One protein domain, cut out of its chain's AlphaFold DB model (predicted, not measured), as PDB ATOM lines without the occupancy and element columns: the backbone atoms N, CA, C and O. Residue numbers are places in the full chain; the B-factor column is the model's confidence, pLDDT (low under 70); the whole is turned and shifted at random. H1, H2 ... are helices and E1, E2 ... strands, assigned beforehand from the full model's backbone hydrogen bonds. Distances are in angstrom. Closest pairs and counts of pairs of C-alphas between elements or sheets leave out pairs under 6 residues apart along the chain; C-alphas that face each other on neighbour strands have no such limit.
ATOM      1  N   GLU A 148      54.935  18.645  25.434       96.12
ATOM      2  CA  GLU A 148      54.433  19.694  24.536       96.12
ATOM      3  C   GLU A 148      55.553  20.647  24.103       96.12
ATOM      4  O   GLU A 148      55.659  20.995  22.931       96.12
ATOM      5  N   GLU A 149      56.459  20.995  25.019       97.06
ATOM      6  CA  GLU A 149      57.623  21.828  24.720       97.06
ATOM      7  C   GLU A 149      58.606  21.111  23.783       97.06
ATOM      8  O   GLU A 149      59.125  21.722  22.850       97.06
ATOM      9  N   PHE A 150      58.843  19.807  23.966       97.31
ATOM     10  CA  PHE A 150      59.642  19.029  23.015       97.31
ATOM     11  C   PHE A 150      59.011  18.983  21.626       97.31
ATOM     12  O   PHE A 150      59.729  19.119  20.632       97.31
ATOM     13  N   ASP A 151      57.698  18.794  21.540       96.19
ATOM     14  CA  ASP A 151      56.995  18.784  20.260       96.19
ATOM     15  C   ASP A 151      57.060  20.159  19.583       96.19
ATOM     16  O   ASP A 151      57.427  20.234  18.409       96.19
ATOM     17  N   LEU A 152      56.872  21.242  20.340       96.94
ATOM     18  CA  LEU A 152      57.048  22.620  19.880       96.94
ATOM     19  C   LEU A 152      58.467  22.877  19.345       96.94
ATOM     20  O   LEU A 152      58.652  23.389  18.240       96.94
ATOM     21  N   LEU A 153      59.498  22.474  20.092       97.44
ATOM     22  CA  LEU A 153      60.900  22.626  19.689       97.44
ATOM     23  C   LEU A 153      61.215  21.854  18.398       97.44
ATOM     24  O   LEU A 153      61.970  22.337  17.545       97.44
ATOM     25  N   ARG A 154      60.644  20.657  18.234       96.75
ATOM     26  CA  ARG A 154      60.815  19.824  17.034       96.75
ATOM     27  C   ARG A 154      60.097  20.417  15.825       96.75
ATOM     28  O   ARG A 154      60.719  20.550  14.768       96.75
ATOM     29  N   SER A 155      58.835  20.815  15.981       96.19
ATOM     30  CA  SER A 155      58.047  21.499  14.948       96.19
ATOM     31  C   SER A 155      58.741  22.775  14.485       96.19
ATOM     32  O   SER A 155      58.969  22.968  13.288       96.19
ATOM     33  N   TYR A 156      59.201  23.594  15.432       97.38
ATOM     34  CA  TYR A 156      59.951  24.804  15.128       97.38
ATOM     35  C   TYR A 156      61.259  24.513  14.386       97.38
ATOM     36  O   TYR A 156      61.568  25.165  13.389       97.38
ATOM     37  N   THR A 157      62.016  23.497  14.811       96.50
ATOM     38  CA  THR A 157      63.253  23.092  14.121       96.50
ATOM     39  C   THR A 157      62.985  22.731  12.656       96.50
ATOM     40  O   THR A 157      63.718  23.183  11.773       96.50
ATOM     41  N   ARG A 158      61.908  21.984  12.371       95.44
ATOM     42  CA  ARG A 158      61.485  21.665  10.995       95.44
ATOM     43  C   ARG A 158      61.129  22.921  10.201       95.44
ATOM     44  O   ARG A 158      61.544  23.036   9.045       95.44
ATOM     45  N   ARG A 159      60.405  23.863  10.813       96.12
ATOM     46  CA  ARG A 159      60.055  25.152  10.196       96.12
ATOM     47  C   ARG A 159      61.308  25.935   9.818       96.12
ATOM     48  O   ARG A 159      61.482  26.254   8.648       96.12
ATOM     49  N   VAL A 160      62.241  26.128  10.754       96.75
ATOM     50  CA  VAL A 160      63.506  26.828  10.475       96.75
ATOM     51  C   VAL A 160      64.283  26.153   9.344       96.75
ATOM     52  O   VAL A 160      64.785  26.837   8.455       96.75
ATOM     53  N   MET A 161      64.377  24.820   9.343       95.81
ATOM     54  CA  MET A 161      65.058  24.097   8.264       95.81
ATOM     55  C   MET A 161      64.386  24.297   6.904       95.81
ATOM     56  O   MET A 161      65.082  24.441   5.896       95.81
ATOM     57  N   THR A 162      63.055  24.329   6.877       95.75
ATOM     58  CA  THR A 162      62.271  24.567   5.661       95.75
ATOM     59  C   THR A 162      62.492  25.987   5.149       95.75
ATOM     60  O   THR A 162      62.883  26.157   3.996       95.75
ATOM     61  N   ASP A 163      62.367  26.990   6.018       96.06
ATOM     62  CA  ASP A 163      62.548  28.405   5.675       96.06
ATOM     63  C   ASP A 163      63.955  28.692   5.143       96.06
ATOM     64  O   ASP A 163      64.132  29.433   4.174       96.06
ATOM     65  N   VAL A 164      64.977  28.105   5.775       95.25
ATOM     66  CA  VAL A 164      66.366  28.213   5.311       95.25
ATOM     67  C   VAL A 164      66.526  27.542   3.947       95.25
ATOM     68  O   VAL A 164      67.168  28.113   3.068       95.25
ATOM     69  N   GLY A 165      65.920  26.370   3.743       96.19
ATOM     70  CA  GLY A 165      65.924  25.680   2.455       96.19
ATOM     71  C   GLY A 165      65.287  26.504   1.336       96.19
ATOM     72  O   GLY A 165      65.883  26.627   0.268       96.19
ATOM     73  N   CYS A 166      64.127  27.116   1.590       97.06
ATOM     74  CA  CYS A 166      63.456  27.998   0.634       97.06
ATOM     75  C   CYS A 166      64.331  29.206   0.282       97.06
ATOM     76  O   CYS A 166      64.618  29.423  -0.888       97.06
ATOM     77  N   LYS A 167      64.886  29.905   1.282       97.06
ATOM     78  CA  LYS A 167      65.777  31.060   1.051       97.06
ATOM     79  C   LYS A 167      67.005  30.719   0.210       97.06
ATOM     80  O   LYS A 167      67.422  31.525  -0.617       97.06
ATOM     81  N   ILE A 168      67.584  29.532   0.407       97.12
ATOM     82  CA  ILE A 168      68.700  29.052  -0.418       97.12
ATOM     83  C   ILE A 168      68.248  28.854  -1.872       97.12
ATOM     84  O   ILE A 168      68.960  29.266  -2.786       97.12
ATOM     85  N   LEU A 169      67.080  28.240  -2.093       96.94
ATOM     86  CA  LEU A 169      66.530  27.999  -3.434       96.94
ATOM     87  C   LEU A 169      66.121  29.295  -4.147       96.94
ATOM     88  O   LEU A 169      66.313  29.399  -5.357       96.94
ATOM     89  N   ASP A 170      65.649  30.287  -3.395       98.00
ATOM     90  CA  ASP A 170      65.307  31.623  -3.894       98.00
ATOM     91  C   ASP A 170      66.547  32.484  -4.196       98.00
ATOM     92  O   ASP A 170      66.436  33.589  -4.731       98.00
ATOM     93  N   GLY A 171      67.747  31.995  -3.865       97.75
ATOM     94  CA  GLY A 171      69.001  32.699  -4.107       97.75
ATOM     95  C   GLY A 171      69.279  33.845  -3.129       97.75
ATOM     96  O   GLY A 171      70.008  34.775  -3.484       97.75
ATOM     97  N   ASP A 172      68.742  33.804  -1.900       97.62
ATOM     98  CA  ASP A 172      69.091  34.779  -0.857       97.62
ATOM     99  C   ASP A 172      70.553  34.590  -0.421       97.62
ATOM    100  O   ASP A 172      70.903  33.706   0.364       97.62
ATOM    101  N   VAL A 173      71.418  35.460  -0.940       96.38
ATOM    102  CA  VAL A 173      72.858  35.515  -0.641       96.38
ATOM    103  C   VAL A 173      73.238  36.763   0.163       96.38
ATOM    104  O   VAL A 173      74.396  37.188   0.163       96.38
ATOM    105  N   ALA A 174      72.272  37.401   0.834       95.19
ATOM    106  CA  ALA A 174      72.506  38.661   1.528       95.19
ATOM    107  C   ALA A 174      73.497  38.524   2.701       95.19
ATOM    108  O   ALA A 174      73.398  37.638   3.552       95.19
ATOM    109  N   ILE A 175      74.424  39.479   2.811       96.19
ATOM    110  CA  ILE A 175      75.426  39.518   3.882       96.19
ATOM    111  C   ILE A 175      74.793  40.119   5.142       96.19
ATOM    112  O   ILE A 175      74.728  41.334   5.308       96.19
ATOM    113  N   LYS A 176      74.311  39.256   6.043       95.69
ATOM    114  CA  LYS A 176      73.598  39.652   7.273       95.69
ATOM    115  C   LYS A 176      74.203  38.991   8.529       95.69
ATOM    116  O   LYS A 176      73.527  38.171   9.159       95.69
ATOM    117  N   PRO A 177      75.466  39.285   8.905       97.19
ATOM    118  CA  PRO A 177      76.092  38.673  10.074       97.19
ATOM    119  C   PRO A 177      75.366  39.081  11.360       97.19
ATOM    120  O   PRO A 177      74.895  40.211  11.490       97.19
ATOM    121  N   PHE A 178      75.289  38.175  12.330       97.50
ATOM    122  CA  PHE A 178      74.682  38.466  13.626       97.50
ATOM    123  C   PHE A 178      75.705  38.926  14.665       97.50
ATOM    124  O   PHE A 178      76.903  38.685  14.528       97.50
ATOM    125  N   ASN A 179      75.207  39.553  15.728       97.44
ATOM    126  CA  ASN A 179      75.920  39.744  16.982       97.44
ATOM    127  C   ASN A 179      75.031  39.257  18.130       97.44
ATOM    128  O   ASN A 179      73.943  39.796  18.339       97.44
ATOM    129  N   LEU A 180      75.493  38.240  18.856       96.62
ATOM    130  CA  LEU A 180      74.827  37.692  20.036       96.62
ATOM    131  C   LEU A 180      75.794  37.767  21.216       96.62
ATOM    132  O   LEU A 180      76.752  37.003  21.289       96.62
ATOM    133  N   LYS A 181      75.568  38.707  22.141       94.38
ATOM    134  CA  LYS A 181      76.456  38.939  23.300       94.38
ATOM    135  C   LYS A 181      77.942  39.091  22.913       94.38
ATOM    136  O   LYS A 181      78.821  38.549  23.577       94.38
ATOM    137  N   GLY A 182      78.227  39.803  21.821       93.25
ATOM    138  CA  GLY A 182      79.589  40.007  21.317       93.25
ATOM    139  C   GLY A 182      80.134  38.849  20.476       93.25
ATOM    140  O   GLY A 182      81.177  39.003  19.845       93.25
ATOM    141  N   GLN A 183      79.428  37.719  20.403       94.12
ATOM    142  CA  GLN A 183      79.767  36.649  19.475       94.12
ATOM    143  C   GLN A 183      79.299  37.033  18.075       94.12
ATOM    144  O   GLN A 183      78.111  37.275  17.848       94.12
ATOM    145  N   VAL A 184      80.247  37.082  17.142       96.31
ATOM    146  CA  VAL A 184      79.993  37.344  15.725       96.31
ATOM    147  C   VAL A 184      80.554  36.192  14.888       96.31
ATOM    148  O   VAL A 184      81.681  35.751  15.133       96.31
ATOM    149  N   PRO A 185      79.826  35.707  13.865       95.94
ATOM    150  CA  PRO A 185      80.297  34.604  13.025       95.94
ATOM    151  C   PRO A 185      81.543  34.997  12.213       95.94
ATOM    152  O   PRO A 185      82.352  34.146  11.845       95.94
ATOM    153  N   CYS A 186      81.740  36.301  11.986       95.31
ATOM    154  CA  CYS A 186      82.876  36.870  11.267       95.31
ATOM    155  C   CYS A 186      84.241  36.503  11.876       95.31
ATOM    156  O   CYS A 186      85.232  36.525  11.151       95.31
ATOM    157  N   THR A 187      84.305  36.168  13.171       95.44
ATOM    158  CA  THR A 187      85.548  35.783  13.863       95.44
ATOM    159  C   THR A 187      86.151  34.495  13.305       95.44
ATOM    160  O   THR A 187      87.370  34.379  13.226       95.44
ATOM    161  N   TYR A 188      85.310  33.548  12.883       94.12
ATOM    162  CA  TYR A 188      85.736  32.234  12.389       94.12
ATOM    163  C   TYR A 188      85.452  32.032  10.893       94.12
ATOM    164  O   TYR A 188      85.721  30.964  10.349       94.12
ATOM    165  N   CYS A 189      84.897  33.042  10.215       96.50
ATOM    166  CA  CYS A 189      84.498  32.946   8.814       96.50
ATOM    167  C   CYS A 189      85.698  33.161   7.868       96.50
ATOM    168  O   CYS A 189      86.249  34.266   7.833       96.50
ATOM    169  N   PRO A 190      86.064  32.171   7.030       97.25
ATOM    170  CA  PRO A 190      87.177  32.312   6.089       97.25
ATOM    171  C   PRO A 190      86.849  33.244   4.910       97.25
ATOM    172  O   PRO A 190      87.749  33.719   4.225       97.25
ATOM    173  N   PHE A 191      85.568  33.551   4.680       96.94
ATOM    174  CA  PHE A 191      85.103  34.359   3.548       96.94
ATOM    175  C   PHE A 191      85.084  35.866   3.824       96.94
ATOM    176  O   PHE A 191      84.602  36.640   2.996       96.94
ATOM    177  N   ARG A 192      85.624  36.312   4.965       94.19
ATOM    178  CA  ARG A 192      85.696  37.737   5.321       94.19
ATOM    179  C   ARG A 192      86.352  38.615   4.234       94.19
ATOM    180  O   ARG A 192      85.799  39.678   3.958       94.19
ATOM    181  N   PRO A 193      87.454  38.204   3.565       94.38
ATOM    182  CA  PRO A 193      88.032  38.991   2.469       94.38
ATOM    183  C   PRO A 193      87.124  39.104   1.234       94.38
ATOM    184  O   PRO A 193      87.255  40.047   0.457       94.38
ATOM    185  N   VAL A 194      86.203  38.152   1.050       96.88
ATOM    186  CA  VAL A 194      85.294  38.092  -0.101       96.88
ATOM    187  C   VAL A 194      84.053  38.943   0.142       96.88
ATOM    188  O   VAL A 194      83.667  39.716  -0.727       96.88
ATOM    189  N   CYS A 195      83.442  38.840   1.327       95.56
ATOM    190  CA  CYS A 195      82.180  39.526   1.608       95.56
ATOM    191  C   CYS A 195      82.329  41.050   1.742       95.56
ATOM    192  O   CYS A 195      81.347  41.765   1.583       95.56
ATOM    193  N   ARG A 196      83.542  41.552   2.038       93.12
ATOM    194  CA  ARG A 196      83.837  42.990   2.216       93.12
ATOM    195  C   ARG A 196      82.886  43.696   3.196       93.12
ATOM    196  O   ARG A 196      82.596  44.879   3.039       93.12
ATOM    197  N   PHE A 197      82.405  42.973   4.210       96.38
ATOM    198  CA  PHE A 197      81.551  43.543   5.248       96.38
ATOM    199  C   PHE A 197      82.322  44.605   6.041       96.38
ATOM    200  O   PHE A 197      83.311  44.300   6.711       96.38
ATOM    201  N   ASP A 198      81.838  45.840   5.965       94.69
ATOM    202  CA  ASP A 198      82.435  47.023   6.580       94.69
ATOM    203  C   ASP A 198      81.327  47.885   7.188       94.69
ATOM    204  O   ASP A 198      80.493  48.412   6.457       94.69
ATOM    205  N   GLN A 199      81.325  48.025   8.516       93.88
ATOM    206  CA  GLN A 199      80.297  48.762   9.262       93.88
ATOM    207  C   GLN A 199      80.311  50.274   9.017       93.88
ATOM    208  O   GLN A 199      79.354  50.951   9.387       93.88
ATOM    209  N   SER A 200      81.386  50.814   8.434       95.06
ATOM    210  CA  SER A 200      81.422  52.220   8.023       95.06
ATOM    211  C   SER A 200      80.565  52.481   6.781       95.06
ATOM    212  O   SER A 200      80.170  53.621   6.539       95.06
ATOM    213  N   GLN A 201      80.241  51.432   6.017       94.06
ATOM    214  CA  GLN A 201      79.451  51.537   4.798       94.06
ATOM    215  C   GLN A 201      77.944  51.442   5.086       94.06
ATOM    216  O   GLN A 201      77.510  50.579   5.859       94.06
ATOM    217  N   PRO A 202      77.107  52.273   4.437       91.81
ATOM    218  CA  PRO A 202      75.656  52.179   4.551       91.81
ATOM    219  C   PRO A 202      75.130  50.783   4.183       91.81
ATOM    220  O   PRO A 202      75.560  50.183   3.202       91.81
ATOM    221  N   GLY A 203      74.181  50.268   4.970       87.62
ATOM    222  CA  GLY A 203      73.569  48.947   4.762       87.62
ATOM    223  C   GLY A 203      74.324  47.768   5.392       87.62
ATOM    224  O   GLY A 203      73.729  46.713   5.598       87.62
ATOM    225  N   ASN A 204      75.585  47.948   5.794       94.50
ATOM    226  CA  ASN A 204      76.380  46.908   6.449       94.50
ATOM    227  C   ASN A 204      76.257  46.986   7.973       94.50
ATOM    228  O   ASN A 204      77.095  47.561   8.666       94.50
ATOM    229  N   GLN A 205      75.206  46.382   8.522       95.12
ATOM    230  CA  GLN A 205      74.996  46.332   9.969       95.12
ATOM    231  C   GLN A 205      74.878  44.898  10.473       95.12
ATOM    232  O   GLN A 205      74.383  44.007   9.783       95.12
ATOM    233  N   TYR A 206      75.332  44.680  11.709       96.75
ATOM    234  CA  TYR A 206      75.081  43.419  12.390       96.75
ATOM    235  C   TYR A 206      73.599  43.293  12.741       96.75
ATOM    236  O   TYR A 206      72.980  44.229  13.246       96.75
ATOM    237  N   ARG A 207      73.054  42.088  12.572       96.75
ATOM    238  CA  ARG A 207      71.790  41.699  13.198       96.75
ATOM    239  C   ARG A 207      72.014  41.543  14.698       96.75
ATOM    240  O   ARG A 207      72.615  40.563  15.134       96.75
ATOM    241  N   MET A 208      71.541  42.504  15.481       97.06
ATOM    242  CA  MET A 208      71.659  42.474  16.940       97.06
ATOM    243  C   MET A 208      70.658  41.473  17.525       97.06
ATOM    244  O   MET A 208      69.461  41.749  17.597       97.06
ATOM    245  N   LEU A 209      71.145  40.301  17.932       97.50
ATOM    246  CA  LEU A 209      70.329  39.246  18.524       97.50
ATOM    247  C   LEU A 209      70.317  39.387  20.045       97.50
ATOM    248  O   LEU A 209      71.359  39.535  20.689       97.50
ATOM    249  N   LYS A 210      69.123  39.319  20.635       96.31
ATOM    250  CA  LYS A 210      68.952  39.354  22.089       96.31
ATOM    251  C   LYS A 210      69.033  37.940  22.637       96.31
ATOM    252  O   LYS A 210      68.301  37.068  22.176       96.31
ATOM    253  N   LYS A 211      69.888  37.729  23.636       96.25
ATOM    254  CA  LYS A 211      69.890  36.487  24.407       96.25
ATOM    255  C   LYS A 211      68.630  36.438  25.262       96.25
ATOM    256  O   LYS A 211      68.400  37.355  26.047       96.25
ATOM    257  N   MET A 212      67.879  35.362  25.116       96.00
ATOM    258  CA  MET A 212      66.677  35.078  25.893       96.00
ATOM    259  C   MET A 212      66.966  33.969  26.904       96.00
ATOM    260  O   MET A 212      67.938  33.217  26.745       96.00
ATOM    261  N   ASN A 213      66.177  33.924  27.974       94.25
ATOM    262  CA  ASN A 213      66.124  32.744  28.830       94.25
ATOM    263  C   ASN A 213      65.257  31.667  28.141       94.25
ATOM    264  O   ASN A 213      64.599  31.943  27.137       94.25
ATOM    265  N   ASP A 214      65.281  30.444  28.660       93.00
ATOM    266  CA  ASP A 214      64.609  29.315  28.013       93.00
ATOM    267  C   ASP A 214      63.075  29.457  28.031       93.00
ATOM    268  O   ASP A 214      62.434  29.184  27.018       93.00
ATOM    269  N   SER A 215      62.488  29.986  29.113       92.50
ATOM    270  CA  SER A 215      61.038  30.213  29.215       92.50
ATOM    271  C   SER A 215      60.530  31.258  28.217       92.50
ATOM    272  O   SER A 215      59.511  31.041  27.572       92.50
ATOM    273  N   ASP A 216      61.268  32.355  28.026       95.56
ATOM    274  CA  ASP A 216      60.928  33.415  27.071       95.56
ATOM    275  C   ASP A 216      60.979  32.877  25.632       95.56
ATOM    276  O   ASP A 216      60.226  33.321  24.764       95.56
ATOM    277  N   VAL A 217      61.905  31.950  25.350       96.31
ATOM    278  CA  VAL A 217      61.978  31.293  24.040       96.31
ATOM    279  C   VAL A 217      60.759  30.412  23.838       96.31
ATOM    280  O   VAL A 217      60.103  30.549  22.812       96.31
ATOM    281  N   LEU A 218      60.447  29.538  24.792       95.31
ATOM    282  CA  LEU A 218      59.309  28.624  24.693       95.31
ATOM    283  C   LEU A 218      57.987  29.386  24.535       95.31
ATOM    284  O   LEU A 218      57.202  29.059  23.649       95.31
ATOM    285  N   GLU A 219      57.792  30.474  25.284       95.56
ATOM    286  CA  GLU A 219      56.619  31.343  25.148       95.56
ATOM    287  C   GLU A 219      56.535  31.976  23.748       95.56
ATOM    288  O   GLU A 219      55.478  31.986  23.117       95.56
ATOM    289  N   LYS A 220      57.662  32.458  23.208       95.69
ATOM    290  CA  LYS A 220      57.717  32.978  21.834       95.69
ATOM    291  C   LYS A 220      57.415  31.916  20.790       95.69
ATOM    292  O   LYS A 220      56.768  32.229  19.797       95.69
ATOM    293  N   LEU A 221      57.914  30.698  20.980       95.12
ATOM    294  CA  LEU A 221      57.646  29.592  20.069       95.12
ATOM    295  C   LEU A 221      56.157  29.232  20.084       95.12
ATOM    296  O   LEU A 221      55.573  29.103  19.014       95.12
ATOM    297  N   ALA A 222      55.529  29.174  21.261       93.56
ATOM    298  CA  ALA A 222      54.100  28.897  21.387       93.56
ATOM    299  C   ALA A 222      53.249  29.963  20.671       93.56
ATOM    300  O   ALA A 222      52.373  29.637  19.873       93.56
ATOM    301  N   GLN A 223      53.582  31.248  20.844       92.81
ATOM    302  CA  GLN A 223      52.911  32.354  20.142       92.81
ATOM    303  C   GLN A 223      53.051  32.287  18.609       92.81
ATOM    304  O   GLN A 223      52.199  32.819  17.895       92.81
ATOM    305  N   LEU A 224      54.131  31.685  18.096       88.94
ATOM    306  CA  LEU A 224      54.345  31.488  16.658       88.94
ATOM    307  C   LEU A 224      53.539  30.313  16.089       88.94
ATOM    308  O   LEU A 224      53.318  30.292  14.881       88.94
ATOM    309  N   GLU A 225      53.124  29.344  16.910       79.44
ATOM    310  CA  GLU A 225      52.230  28.260  16.478       79.44
ATOM    311  C   GLU A 225      50.756  28.686  16.493       79.44
ATOM    312  O   GLU A 225      49.999  28.303  15.603       79.44
ATOM    313  N   GLU A 226      50.350  29.529  17.447       72.75
ATOM    314  CA  GLU A 226      48.979  30.065  17.521       72.75
ATOM    315  C   GLU A 226      48.645  31.053  16.395       72.75
ATOM    316  O   GLU A 226      47.475  31.279  16.084       72.75
ATOM    317  N   LYS A 227      49.672  31.642  15.779       58.03
ATOM    318  CA  LYS A 227      49.559  32.488  14.593       58.03
ATOM    319  C   LYS A 227      50.080  31.708  13.388       58.03
ATOM    320  O   LYS A 227      51.242  31.902  13.021       58.03
TER     321      LYS A 227
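AT A GLANCE: This is residues 148 to 227 of the 231 residues of the protein "DNA helicase" of Sporolactobacillus inulinus (UniProt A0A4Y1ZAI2). The model is an open ring of chain with a hollow middle: the long helix H1 makes one side, the short strand pair E1 and E2 lies on the other, and H3 closes the ring by packing across H1 at residues 149 to 156. From the strand pair a loop-rich head, residues 181 to 206 with the small helix H2, extends away from H3. The printed part has 80 residues with three named helices and two named strands, in the order H1, E1, H2, E2, H3; the two strands make one parallel sheet, order E1, E2, and the class is mostly helix. The whole is loose, with a radius of gyration of the C-alphas of 15.8 A, and its C-alphas span 44 by 30 by 23 A.

IN THESE COORDINATES: The sheet is made of E1, residues 178 to 180, and E2, residues 207 to 209. C-alpha 178 is at (74.682, 38.466, 13.626). H1, residues 148 to 169, begins with C-alpha 148 at (54.433, 19.694, 24.536) and measures 31.6 A from first to last C-alpha. H3, residues 214 to 226, measures 18.8 A and ends with C-alpha 226 at (48.979, 30.065, 17.521). H2 is residues 192 to 195.

HOW THE PARTS SIT: E1 and E2 are parallel neighbours, with 23 degrees between their directions. The C-alphas of Phe 178 and Arg 207 face each other at 4.4 A; N 179 and O 207, at 2.8 A, and N 209 and O 179, at 2.9 A, are within hydrogen-bond range. E1, H2 and E2 form a strand-helix-strand unit, two parallel neighbour strands with a helix between them along the chain. H2 touches no helix. H1 and H3 touch, H1 with residues 149 to 156 alone and H3 with residues 218 to 222 alone; the closest C-alphas, those of Leu 152 and Leu 221, are 7.0 A apart. Their lines are only just about perpendicular, at 70.0 degrees. H1 is apart from E2 and from H2, and H3 is apart from E1 and from H2. In H1 and H3 every O i to N i+4 pair is within hydrogen-bond range; H2 is too short for such a pair.

THE WHOLE: The two C-alphas farthest apart are those of Glu 148 and Ser 200, at 45.4 A. Residues 157 to 163, in H1, stand free, as do residues 165 to 171, of which 165 to 169 belong to H1, and residues 187 to 194, of which 192 to 194 belong to H2. The links E1 to H2 and H2 to E2 are long, 11 residues each; H1 to E1 is short and E2 to H3 is tight. The printed part has no cut. Its mean pLDDT is 94.6, and residue 227 alone is under 70.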